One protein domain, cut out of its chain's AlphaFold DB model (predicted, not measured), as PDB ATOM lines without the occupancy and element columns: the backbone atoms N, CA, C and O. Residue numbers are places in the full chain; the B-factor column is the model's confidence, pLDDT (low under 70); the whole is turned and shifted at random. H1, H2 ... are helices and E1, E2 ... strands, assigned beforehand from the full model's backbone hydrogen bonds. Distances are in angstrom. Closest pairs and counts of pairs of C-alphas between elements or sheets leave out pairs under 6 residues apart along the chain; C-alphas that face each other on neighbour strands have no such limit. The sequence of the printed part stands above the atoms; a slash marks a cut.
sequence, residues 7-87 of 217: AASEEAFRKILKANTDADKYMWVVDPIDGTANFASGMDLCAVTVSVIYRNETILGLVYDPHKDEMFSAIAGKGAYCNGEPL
ATOM      1  N   ALA A   7      37.517  41.788  -7.705       77.81
ATOM      2  CA  ALA A   7      37.898  42.990  -6.951       77.81
ATOM      3  C   ALA A   7      37.912  42.769  -5.427       77.81
ATOM      4  O   ALA A   7      38.816  43.212  -4.725       77.81
ATOM      5  N   ALA A   8      36.932  42.029  -4.914       76.12
ATOM      6  CA  ALA A   8      36.864  41.659  -3.508       76.12
ATOM      7  C   ALA A   8      37.976  40.694  -3.088       76.12
ATOM      8  O   ALA A   8      38.542  40.827  -2.002       76.12
ATOM      9  N   SER A   9      38.297  39.732  -3.953       80.19
ATOM     10  CA  SER A   9      39.402  38.799  -3.734       80.19
ATOM     11  C   SER A   9      40.744  39.538  -3.751       80.19
ATOM     12  O   SER A   9      41.598  39.284  -2.903       80.19
ATOM     13  N   GLU A  10      40.900  40.522  -4.642       84.12
ATOM     14  CA  GLU A  10      42.057  41.421  -4.697       84.12
ATOM     15  C   GLU A  10      42.186  42.272  -3.420       84.12
ATOM     16  O   GLU A  10      43.261  42.340  -2.820       84.12
ATOM     17  N   GLU A  11      41.099  42.894  -2.953       85.25
ATOM     18  CA  GLU A  11      41.105  43.681  -1.714       85.25
ATOM     19  C   GLU A  11      41.435  42.810  -0.493       85.25
ATOM     20  O   GLU A  11      42.267  43.186   0.341       85.25
ATOM     21  N   ALA A  12      40.825  41.623  -0.404       84.31
ATOM     22  CA  ALA A  12      41.106  40.657   0.649       84.31
ATOM     23  C   ALA A  12      42.582  40.242   0.640       84.31
ATOM     24  O   ALA A  12      43.224  40.268   1.691       84.31
ATOM     25  N   PHE A  13      43.137  39.942  -0.538       87.44
ATOM     26  CA  PHE A  13      44.549  39.611  -0.702       87.44
ATOM     27  C   PHE A  13      45.453  40.742  -0.201       87.44
ATOM     28  O   PHE A  13      46.286  40.515   0.677       87.44
ATOM     29  N   ARG A  14      45.235  41.984  -0.656       87.50
ATOM     30  CA  ARG A  14      46.011  43.159  -0.215       87.50
ATOM     31  C   ARG A  14      45.918  43.383   1.296       87.50
ATOM     32  O   ARG A  14      46.904  43.754   1.933       87.50
ATOM     33  N   LYS A  15      44.739  43.179   1.887       86.81
ATOM     34  CA  LYS A  15      44.531  43.328   3.334       86.81
ATOM     35  C   LYS A  15      45.289  42.268   4.125       86.81
ATOM     36  O   LYS A  15      45.915  42.608   5.130       86.81
ATOM     37  N   ILE A  16      45.239  41.010   3.684       86.00
ATOM     38  CA  ILE A  16      45.976  39.921   4.330       86.00
ATOM     39  C   ILE A  16      47.474  40.171   4.188       86.00
ATOM     40  O   ILE A  16      48.172  40.109   5.191       86.00
ATOM     41  N   LEU A  17      47.946  40.543   2.998       86.25
ATOM     42  CA  LEU A  17      49.357  40.816   2.739       86.25
ATOM     43  C   LEU A  17      49.915  41.907   3.667       86.25
ATOM     44  O   LEU A  17      50.925  41.693   4.331       86.25
ATOM     45  N   LYS A  18      49.196  43.028   3.823       85.44
ATOM     46  CA  LYS A  18      49.565  44.092   4.776       85.44
ATOM     47  C   LYS A  18      49.600  43.616   6.226       85.44
ATOM     48  O   LYS A  18      50.453  44.055   6.988       85.44
ATOM     49  N   ALA A  19      48.674  42.742   6.616       82.31
ATOM     50  CA  ALA A  19      48.650  42.164   7.956       82.31
ATOM     51  C   ALA A  19      49.733  41.088   8.166       82.31
ATOM     52  O   ALA A  19      50.024  40.746   9.313       82.31
ATOM     53  N   ASN A  20      50.301  40.546   7.085       78.44
ATOM     54  CA  ASN A  20      51.268  39.452   7.121       78.44
ATOM     55  C   ASN A  20      52.726  39.924   7.178       78.44
ATOM     56  O   ASN A  20      53.595  39.128   7.520       78.44
ATOM     57  N   THR A  21      53.001  41.202   6.902       68.19
ATOM     58  CA  THR A  21      54.361  41.769   6.927       68.19
ATOM     59  C   THR A  21      55.055  41.597   8.285       68.19
ATOM     60  O   THR A  21      56.249  41.320   8.325       68.19
ATOM     61  N   ASP A  22      54.298  41.676   9.386       67.25
ATOM     62  CA  ASP A  22      54.814  41.554  10.762       67.25
ATOM     63  C   ASP A  22      54.397  40.249  11.459       67.25
ATOM     64  O   ASP A  22      54.672  40.041  12.644       67.25
ATOM     65  N   ALA A  23      53.690  39.365  10.753       65.62
ATOM     66  CA  ALA A  23      53.185  38.125  11.316       65.62
ATOM     67  C   ALA A  23      53.984  36.939  10.763       65.62
ATOM     68  O   ALA A  23      54.039  36.729   9.556       65.62
ATOM     69  N   ASP A  24      54.551  36.108  11.643       82.12
ATOM     70  CA  ASP A  24      55.144  34.810  11.278       82.12
ATOM     71  C   ASP A  24      54.038  33.799  10.910       82.12
ATOM     72  O   ASP A  24      53.813  32.793  11.587       82.12
ATOM     73  N   LYS A  25      53.276  34.101   9.857       88.38
ATOM     74  CA  LYS A  25      52.136  33.313   9.392       88.38
ATOM     75  C   LYS A  25      52.303  32.926   7.931       88.38
ATOM     76  O   LYS A  25      52.753  33.699   7.086       88.38
ATOM     77  N   TYR A  26      51.869  31.706   7.646       92.25
ATOM     78  CA  TYR A  26      51.758  31.191   6.292       92.25
ATOM     79  C   TYR A  26      50.425  31.618   5.682       92.25
ATOM     80  O   TYR A  26      49.376  31.481   6.317       92.25
ATOM     81  N   MET A  27      50.466  32.091   4.441       92.12
ATOM     82  CA  MET A  27      49.289  32.365   3.625       92.12
ATOM     83  C   MET A  27      49.249  31.383   2.460       92.12
ATOM     84  O   MET A  27      50.219  31.253   1.720       92.12
ATOM     85  N   TRP A  28      48.118  30.704   2.304       94.12
ATOM     86  CA  TRP A  28      47.866  29.829   1.167       94.12
ATOM     87  C   TRP A  28      47.077  30.599   0.119       94.12
ATOM     88  O   TRP A  28      46.062  31.217   0.443       94.12
ATOM     89  N   VAL A  29      47.548  30.562  -1.120       94.94
ATOM     90  CA  VAL A  29      46.897  31.191  -2.270       94.94
ATOM     91  C   VAL A  29      46.616  30.096  -3.280       94.94
ATOM     92  O   VAL A  29      47.525  29.349  -3.638       94.94
ATOM     93  N   VAL A  30      45.358  29.962  -3.679       95.75
ATOM     94  CA  VAL A  30      44.891  28.838  -4.489       95.75
ATOM     95  C   VAL A  30      43.951  29.361  -5.561       95.75
ATOM     96  O   VAL A  30      42.968  30.018  -5.217       95.75
ATOM     97  N   ASP A  31      44.227  29.025  -6.819       95.25
ATOM     98  CA  ASP A  31      43.216  29.023  -7.873       95.25
ATOM     99  C   ASP A  31      42.809  27.570  -8.163       95.25
ATOM    100  O   ASP A  31      43.631  26.780  -8.642       95.25
ATOM    101  N   PRO A  32      41.566  27.171  -7.842       95.31
ATOM    102  CA  PRO A  32      41.114  25.820  -8.125       95.31
ATOM    103  C   PRO A  32      40.985  25.532  -9.626       95.31
ATOM    104  O   PRO A  32      41.041  24.359  -9.983       95.31
ATOM    105  N   ILE A  33      40.763  26.541 -10.481       96.25
ATOM    106  CA  ILE A  33      40.627  26.388 -11.938       96.25
ATOM    107  C   ILE A  33      41.062  27.693 -12.638       96.25
ATOM    108  O   ILE A  33      40.222  28.496 -13.065       96.25
ATOM    109  N   ASP A  34      42.367  27.853 -12.863       96.44
ATOM    110  CA  ASP A  34      42.856  28.864 -13.806       96.44
ATOM    111  C   ASP A  34      42.529  28.423 -15.242       96.44
ATOM    112  O   ASP A  34      42.622  27.243 -15.591       96.44
ATOM    113  N   GLY A  35      42.117  29.368 -16.087       94.88
ATOM    114  CA  GLY A  35      41.563  29.076 -17.409       94.88
ATOM    115  C   GLY A  35      40.104  28.603 -17.358       94.88
ATOM    116  O   GLY A  35      39.692  27.773 -18.165       94.88
ATOM    117  N   THR A  36      39.290  29.134 -16.435       94.00
ATOM    118  CA  THR A  36      37.866  28.762 -16.275       94.00
ATOM    119  C   THR A  36      37.077  28.794 -17.598       94.00
ATOM    120  O   THR A  36      36.251  27.913 -17.840       94.00
ATOM    121  N   ALA A  37      37.332  29.763 -18.487       93.75
ATOM    122  CA  ALA A  37      36.673  29.836 -19.797       93.75
ATOM    123  C   ALA A  37      37.056  28.666 -20.725       93.75
ATOM    124  O   ALA A  37      36.192  28.125 -21.421       93.75
ATOM    125  N   ASN A  38      38.326  28.244 -20.697       96.31
ATOM    126  CA  ASN A  38      38.808  27.070 -21.424       96.31
ATOM    127  C   ASN A  38      38.147  25.800 -20.874       96.31
ATOM    128  O   ASN A  38      37.555  25.044 -21.646       96.31
ATOM    129  N   PHE A  39      38.150  25.628 -19.547       96.50
ATOM    130  CA  PHE A  39      37.504  24.497 -18.875       96.50
ATOM    131  C   PHE A  39      36.011  24.398 -19.220       96.50
ATOM    132  O   PHE A  39      35.535  23.353 -19.661       96.50
ATOM    133  N   ALA A  40      35.272  25.507 -19.095       96.75
ATOM    134  CA  ALA A  40      33.841  25.560 -19.398       96.75
ATOM    135  C   ALA A  40      33.526  25.254 -20.873       96.75
ATOM    136  O   ALA A  40      32.450  24.746 -21.183       96.75
ATOM    137  N   SER A  41      34.471  25.538 -21.774       96.06
ATOM    138  CA  SER A  41      34.351  25.274 -23.213       96.06
ATOM    139  C   SER A  41      34.860  23.885 -23.621       96.06
ATOM    140  O   SER A  41      34.828  23.556 -24.807       96.06
ATOM    141  N   GLY A  42      35.334  23.068 -22.673       96.06
ATOM    142  CA  GLY A  42      35.887  21.737 -22.939       96.06
ATOM    143  C   GLY A  42      37.267  21.750 -23.604       96.06
ATOM    144  O   GLY A  42      37.623  20.783 -24.273       96.06
ATOM    145  N   MET A  43      38.026  22.841 -23.468       96.62
ATOM    146  CA  MET A  43      39.414  22.917 -23.927       96.62
ATOM    147  C   MET A  43      40.367  22.445 -22.825       96.62
ATOM    148  O   MET A  43      40.276  22.911 -21.692       96.62
ATOM    149  N   ASP A  44      41.334  21.601 -23.189       96.88
ATOM    150  CA  ASP A  44      42.387  21.076 -22.302       96.88
ATOM    151  C   ASP A  44      43.476  22.137 -22.004       96.88
ATOM    152  O   ASP A  44      44.665  21.919 -22.240       96.88
ATOM    153  N   LEU A  45      43.064  23.333 -21.574       96.88
ATOM    154  CA  LEU A  45      43.922  24.492 -21.296       96.88
ATOM    155  C   LEU A  45      43.519  25.158 -19.973       96.88
ATOM    156  O   LEU A  45      43.223  26.354 -19.924       96.88
ATOM    157  N   CYS A  46      43.482  24.374 -18.901       97.75
ATOM    158  CA  CYS A  46      43.247  24.848 -17.541       97.75
ATOM    159  C   CYS A  46      44.150  24.118 -16.546       97.75
ATOM    160  O   CYS A  46      44.611  23.007 -16.818       97.75
ATOM    161  N   ALA A  47      44.379  24.727 -15.386       98.38
ATOM    162  CA  ALA A  47      45.233  24.163 -14.350       98.38
ATOM    163  C   ALA A  47      44.775  24.565 -12.945       98.38
ATOM    164  O   ALA A  47      44.014  25.512 -12.762       98.38
ATOM    165  N   VAL A  48      45.282  23.847 -11.945       98.25
ATOM    166  CA  VAL A  48      45.160  24.208 -10.527       98.25
ATOM    167  C   VAL A  48      46.442  24.907 -10.093       98.25
ATOM    168  O   VAL A  48      47.530  24.414 -10.401       98.25
ATOM    169  N   THR A  49      46.342  25.995  -9.328       98.38
ATOM    170  CA  THR A  49      47.506  26.629  -8.693       98.38
ATOM    171  C   THR A  49      47.436  26.534  -7.176       98.38
ATOM    172  O   THR A  49      46.382  26.696  -6.563       98.38
ATOM    173  N   VAL A  50      48.582  26.281  -6.542       98.25
ATOM    174  CA  VAL A  50      48.737  26.366  -5.086       98.25
ATOM    175  C   VAL A  50      50.046  27.067  -4.771       98.25
ATOM    176  O   VAL A  50      51.097  26.712  -5.293       98.25
ATOM    177  N   SER A  51      49.997  28.067  -3.900       98.19
ATOM    178  CA  SER A  51      51.174  28.776  -3.409       98.19
ATOM    179  C   SER A  51      51.144  28.927  -1.900       98.19
ATOM    180  O   SER A  51      50.084  29.131  -1.307       98.19
ATOM    181  N   VAL A  52      52.325  28.883  -1.291       97.25
ATOM    182  CA  VAL A  52      52.523  29.235   0.115       97.25
ATOM    183  C   VAL A  52      53.390  30.477   0.179       97.25
ATOM    184  O   VAL A  52      54.513  30.489  -0.326       97.25
ATOM    185  N   ILE A  53      52.865  31.508   0.828       95.44
ATOM    186  CA  ILE A  53      53.553  32.764   1.091       95.44
ATOM    187  C   ILE A  53      53.929  32.826   2.565       95.44
ATOM    188  O   ILE A  53      53.107  32.560   3.446       95.44
ATOM    189  N   TYR A  54      55.171  33.209   2.829       93.50
ATOM    190  CA  TYR A  54      55.699  33.453   4.161       93.50
ATOM    191  C   TYR A  54      56.519  34.742   4.134       93.50
ATOM    192  O   TYR A  54      57.384  34.893   3.279       93.50
ATOM    193  N   ARG A  55      56.224  35.682   5.042       89.94
ATOM    194  CA  ARG A  55      56.869  37.012   5.094       89.94
ATOM    195  C   ARG A  55      56.876  37.740   3.741       89.94
ATOM    196  O   ARG A  55      57.888  38.285   3.320       89.94
ATOM    197  N   ASN A  56      55.724  37.731   3.070       89.25
ATOM    198  CA  ASN A  56      55.500  38.342   1.753       89.25
ATOM    199  C   ASN A  56      56.391  37.789   0.624       89.25
ATOM    200  O   ASN A  56      56.511  38.413  -0.426       89.25
ATOM    201  N   GLU A  57      56.949  36.591   0.798       92.69
ATOM    202  CA  GLU A  57      57.658  35.860  -0.250       92.69
ATOM    203  C   GLU A  57      56.944  34.542  -0.555       92.69
ATOM    204  O   GLU A  57      56.550  33.808   0.355       92.69
ATOM    205  N   THR A  58      56.790  34.212  -1.839       97.00
ATOM    206  CA  THR A  58      56.326  32.883  -2.251       97.00
ATOM    207  C   THR A  58      57.439  31.868  -2.002       97.00
ATOM    208  O   THR A  58      58.471  31.897  -2.669       97.00
ATOM    209  N   ILE A  59      57.229  30.960  -1.049       97.94
ATOM    210  CA  ILE A  59      58.214  29.940  -0.654       97.94
ATOM    211  C   ILE A  59      57.957  28.573  -1.297       97.94
ATOM    212  O   ILE A  59      58.872  27.755  -1.387       97.94
ATOM    213  N   LEU A  60      56.722  28.330  -1.742       98.56
ATOM    214  CA  LEU A  60      56.302  27.131  -2.462       98.56
ATOM    215  C   LEU A  60      55.281  27.521  -3.527       98.56
ATOM    216  O   LEU A  60      54.386  28.319  -3.251       98.56
ATOM    217  N   GLY A  61      55.405  26.930  -4.709       98.56
ATOM    218  CA  GLY A  61      54.520  27.150  -5.845       98.56
ATOM    219  C   GLY A  61      54.274  25.842  -6.582       98.56
ATOM    220  O   GLY A  61      55.196  25.050  -6.774       98.56
ATOM    221  N   LEU A  62      53.026  25.616  -6.966       98.50
ATOM    222  CA  LEU A  62      52.565  24.429  -7.663       98.50
ATOM    223  C   LEU A  62      51.576  24.839  -8.749       98.50
ATOM    224  O   LEU A  62      50.658  25.618  -8.490       98.50
ATOM    225  N   VAL A  63      51.772  24.293  -9.944       98.81
ATOM    226  CA  VAL A  63      50.821  24.326 -11.054       98.81
ATOM    227  C   VAL A  63      50.580  22.884 -11.482       98.81
ATOM    228  O   VAL A  63      51.534  22.169 -11.782       98.81
ATOM    229  N   TYR A  64      49.323  22.456 -11.508       98.75
ATOM    230  CA  TYR A  64      48.949  21.113 -11.943       98.75
ATOM    231  C   TYR A  64      48.073  21.175 -13.189       98.75
ATOM    232  O   TYR A  64      46.987  21.752 -13.145       98.75
ATOM    233  N   ASP A  65      48.545  20.561 -14.273       98.44
ATOM    234  CA  ASP A  65      47.766  20.291 -15.481       98.44
ATOM    235  C   ASP A  65      47.098  18.906 -15.347       98.44
ATOM    236  O   ASP A  65      47.778  17.883 -15.501       98.44
ATOM    237  N   PRO A  66      45.780  18.833 -15.080       97.44
ATOM    238  CA  PRO A  66      45.085  17.557 -14.916       97.44
ATOM    239  C   PRO A  66      44.884  16.798 -16.236       97.44
ATOM    240  O   PRO A  66      44.614  15.600 -16.210       97.44
ATOM    241  N   HIS A  67      45.002  17.461 -17.391       97.38
ATOM    242  CA  HIS A  67      44.819  16.835 -18.703       97.38
ATOM    243  C   HIS A  67      46.092  16.134 -19.180       97.38
ATOM    244  O   HIS A  67      46.027  15.158 -19.932       97.38
ATOM    245  N   LYS A  68      47.257  16.638 -18.761       97.56
ATOM    246  CA  LYS A  68      48.569  16.049 -19.064       97.56
ATOM    247  C   LYS A  68      49.159  15.234 -17.921       97.56
ATOM    248  O   LYS A  68      50.151  14.548 -18.148       97.56
ATOM    249  N   ASP A  69      48.537  15.286 -16.745       98.06
ATOM    250  CA  ASP A  69      49.082  14.747 -15.500       98.06
ATOM    251  C   ASP A  69      50.493  15.296 -15.223       98.06
ATOM    252  O   ASP A  69      51.449  14.567 -14.952       98.06
ATOM    253  N   GLU A  70      50.637  16.616 -15.358       98.62
ATOM    254  CA  GLU A  70      51.903  17.318 -15.153       98.62
ATOM    255  C   GLU A  70      51.837  18.193 -13.909       98.62
ATOM    256  O   GLU A  70      51.077  19.159 -13.831       98.62
ATOM    257  N   MET A  71      52.673  17.853 -12.932       98.69
ATOM    258  CA  MET A  71      52.845  18.582 -11.687       98.69
ATOM    259  C   MET A  71      54.115  19.426 -11.750       98.69
ATOM    260  O   MET A  71      55.216  18.924 -11.508       98.69
ATOM    261  N   PHE A  72      53.955  20.715 -12.031       98.88
ATOM    262  CA  PHE A  72      55.024  21.701 -11.961       98.88
ATOM    263  C   PHE A  72      55.125  22.212 -10.527       98.88
ATOM    264  O   PHE A  72      54.152  22.716  -9.973       98.88
ATOM    265  N   SER A  73      56.294  22.093  -9.907       98.81
ATOM    266  CA  SER A  73      56.504  22.481  -8.513       98.81
ATOM    267  C   SER A  73      57.835  23.191  -8.315       98.81
ATOM    268  O   SER A  73      58.822  22.876  -8.976       98.81
ATOM    269  N   ALA A  74      57.866  24.147  -7.395       98.75
ATOM    270  CA  ALA A  74      59.075  24.836  -6.981       98.75
ATOM    271  C   ALA A  74      59.042  25.128  -5.480       98.75
ATOM    272  O   ALA A  74      57.996  25.447  -4.909       98.75
ATOM    273  N   ILE A  75      60.215  25.046  -4.859       98.62
ATOM    274  CA  ILE A  75      60.470  25.533  -3.503       98.62
ATOM    275  C   ILE A  75      61.594  26.555  -3.616       98.62
ATOM    276  O   ILE A  75      62.590  26.295  -4.290       98.62
ATOM    277  N   ALA A  76      61.448  27.696  -2.944       98.50
ATOM    278  CA  ALA A  76      62.435  28.768  -3.003       98.50
ATOM    279  C   ALA A  76      63.854  28.268  -2.657       98.50
ATOM    280  O   ALA A  76      64.091  27.672  -1.599       98.50
ATOM    281  N   GLY A  77      64.801  28.507  -3.565       98.38
ATOM    282  CA  GLY A  77      66.197  28.086  -3.478       98.38
ATOM    283  C   GLY A  77      66.439  26.583  -3.658       98.38
ATOM    284  O   GLY A  77      67.491  26.093  -3.233       98.38
ATOM    285  N   LYS A  78      65.481  25.829  -4.211       98.44
ATOM    286  CA  LYS A  78      65.568  24.366  -4.399       98.44
ATOM    287  C   LYS A  78      65.353  23.916  -5.844       98.44
ATOM    288  O   LYS A  78      65.426  22.712  -6.102       98.44
ATOM    289  N   GLY A  79      65.147  24.847  -6.770       98.38
ATOM    290  CA  GLY A  79      64.858  24.560  -8.168       98.38
ATOM    291  C   GLY A  79      63.376  24.293  -8.430       98.38
ATOM    292  O   GLY A  79      62.557  24.180  -7.512       98.38
ATOM    293  N   ALA A  80      63.048  24.208  -9.717       98.56
ATOM    294  CA  ALA A  80      61.724  23.875 -10.223       98.56
ATOM    295  C   ALA A  80      61.737  22.492 -10.888       98.56
ATOM    296  O   ALA A  80      62.740  22.098 -11.481       98.56
ATOM    297  N   TYR A  81      60.623  21.767 -10.804       98.81
ATOM    298  CA  TYR A  81      60.490  20.388 -11.270       98.81
ATOM    299  C   TYR A  81      59.138  20.163 -11.947       98.81
ATOM    300  O   TYR A  81      58.144  20.746 -11.524       98.81
ATOM    301  N   CYS A  82      59.082  19.275 -12.938       98.75
ATOM    302  CA  CYS A  82      57.847  18.709 -13.480       98.75
ATOM    303  C   CYS A  82      57.867  17.197 -13.266       98.75
ATOM    304  O   CYS A  82      58.746  16.516 -13.789       98.75
ATOM    305  N   ASN A  83      56.926  16.666 -12.482       98.50
ATOM    306  CA  ASN A  83      56.859  15.235 -12.146       98.50
ATOM    307  C   ASN A  83      58.185  14.665 -11.594       98.50
ATOM    308  O   ASN A  83      58.543  13.520 -11.852       98.50
ATOM    309  N   GLY A  84      58.916  15.477 -10.822       97.31
ATOM    310  CA  GLY A  84      60.207  15.115 -10.226       97.31
ATOM    311  C   GLY A  84      61.429  15.378 -11.111       97.31
ATOM    312  O   GLY A  84      62.543  15.377 -10.594       97.31
ATOM    313  N   GLU A  85      61.242  15.677 -12.397       98.44
ATOM    314  CA  GLU A  85      62.336  16.015 -13.310       98.44
ATOM    315  C   GLU A  85      62.652  17.516 -13.259       98.44
ATOM    316  O   GLU A  85      61.721  18.328 -13.287       98.44
ATOM    317  N   PRO A  86      63.933  17.920 -13.181       98.31
ATOM    318  CA  PRO A  86      64.312  19.323 -13.061       98.31
ATOM    319  C   PRO A  86      63.933  20.119 -14.314       98.31
ATOM    320  O   PRO A  86      64.123  19.676 -15.447       98.31
ATOM    321  N   LEU A  87      63.430  21.329 -14.094       98.25
ATOM    322  CA  LEU A  87      63.088  22.278 -15.142       98.25
ATOM    323  C   LEU A  87      64.247  23.226 -15.432       98.25
ATOM    324  O   LEU A  87      65.067  23.544 -14.572       98.25
TER     325      LEU A  87
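Overview. This is residues 7 to 87 of the 217 residues of the protein "Hypothetical protein" of Ditylum brightwellii (UniProt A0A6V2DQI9). A single twisted sheet of five strands makes a flat slab, with helix H1 beside the edge strand E1 and residues 7 to 12 of H1 sticking out free. The faces of the sheet have no named helix packed over them, and the short helix H2 sits in the loop between E1 and E2, off one end of these strands. The printed part has 81 residues, with two named helices and five named strands in the order H1, E1, H2, E2, E3, E4, E5; the sheet's order is E1, E2, E3, E4, E5, antiparallel throughout. The class is mixed, helices and strands. The whole is loose, with a radius of gyration of the C-alphas of 14.8 A and spans of 41 by 33 by 12 A.

Along the chain. H1 takes residues 7 to 20, from C-alpha 7 at (37.898, 42.990, -6.951), and is 19.7 A long. E1, residues 26 to 34, measures 22.1 A. H2 is residues 36 to 40, 6.0 A long. E2, residues 47 to 54, is 23.2 A long and begins at C-alpha 47 at (45.233, 24.163, -14.350). E3, residues 57 to 65, is 23.9 A long and bends by 52 degrees at residue 60. E4, residues 70 to 75, is 16.6 A long. E5, residues 80 to 82, is 7.2 A long and ends at C-alpha 82 at (57.847, 18.709, -13.480).

Arrangement. H1 only grazes the sheet, with its residues 13 to 20, and is near E1. E1 is an edge strand, antiparallel to E2 at 167 degrees, with N 29 and O 51 2.9 A apart, within hydrogen-bond range. H2 is only just not on the sheet, with 4 pairs of C-alphas within 10 A; its closest C-alpha pair with E1 is Ile 33 and Phe 39, 7.8 A. E2 to E5 form a meander, each strand the antiparallel neighbour of the one before. The hairpin E2 and E3 has N 50 and O 62 2.9 A apart. In the hairpin E3 and E4, N 63 and O 72 are 2.9 A apart. In the hairpin E4 and E5, N 73 and O 81 are 2.8 A apart; E5 is the other edge strand. Residues 81 to 82 of E5 also pair, antiparallel, with residues 85 to 86. H1 and H2 are apart. In both helices every O i to N i+4 pair is within hydrogen-bond range.

Size, cuts and confidence. The outline is flat, and the sheet is twisted, its C-alphas up to 4.8 A off the best plane. The two C-alphas farthest apart are those of Asp 22 and Gly 42, 43.4 A. The printed part has no cut. The link from H2 to E2 is short, the other links are tight, and no link is long. The mean pLDDT of the printed part is 93.1, with residues 21 to 23 under 70.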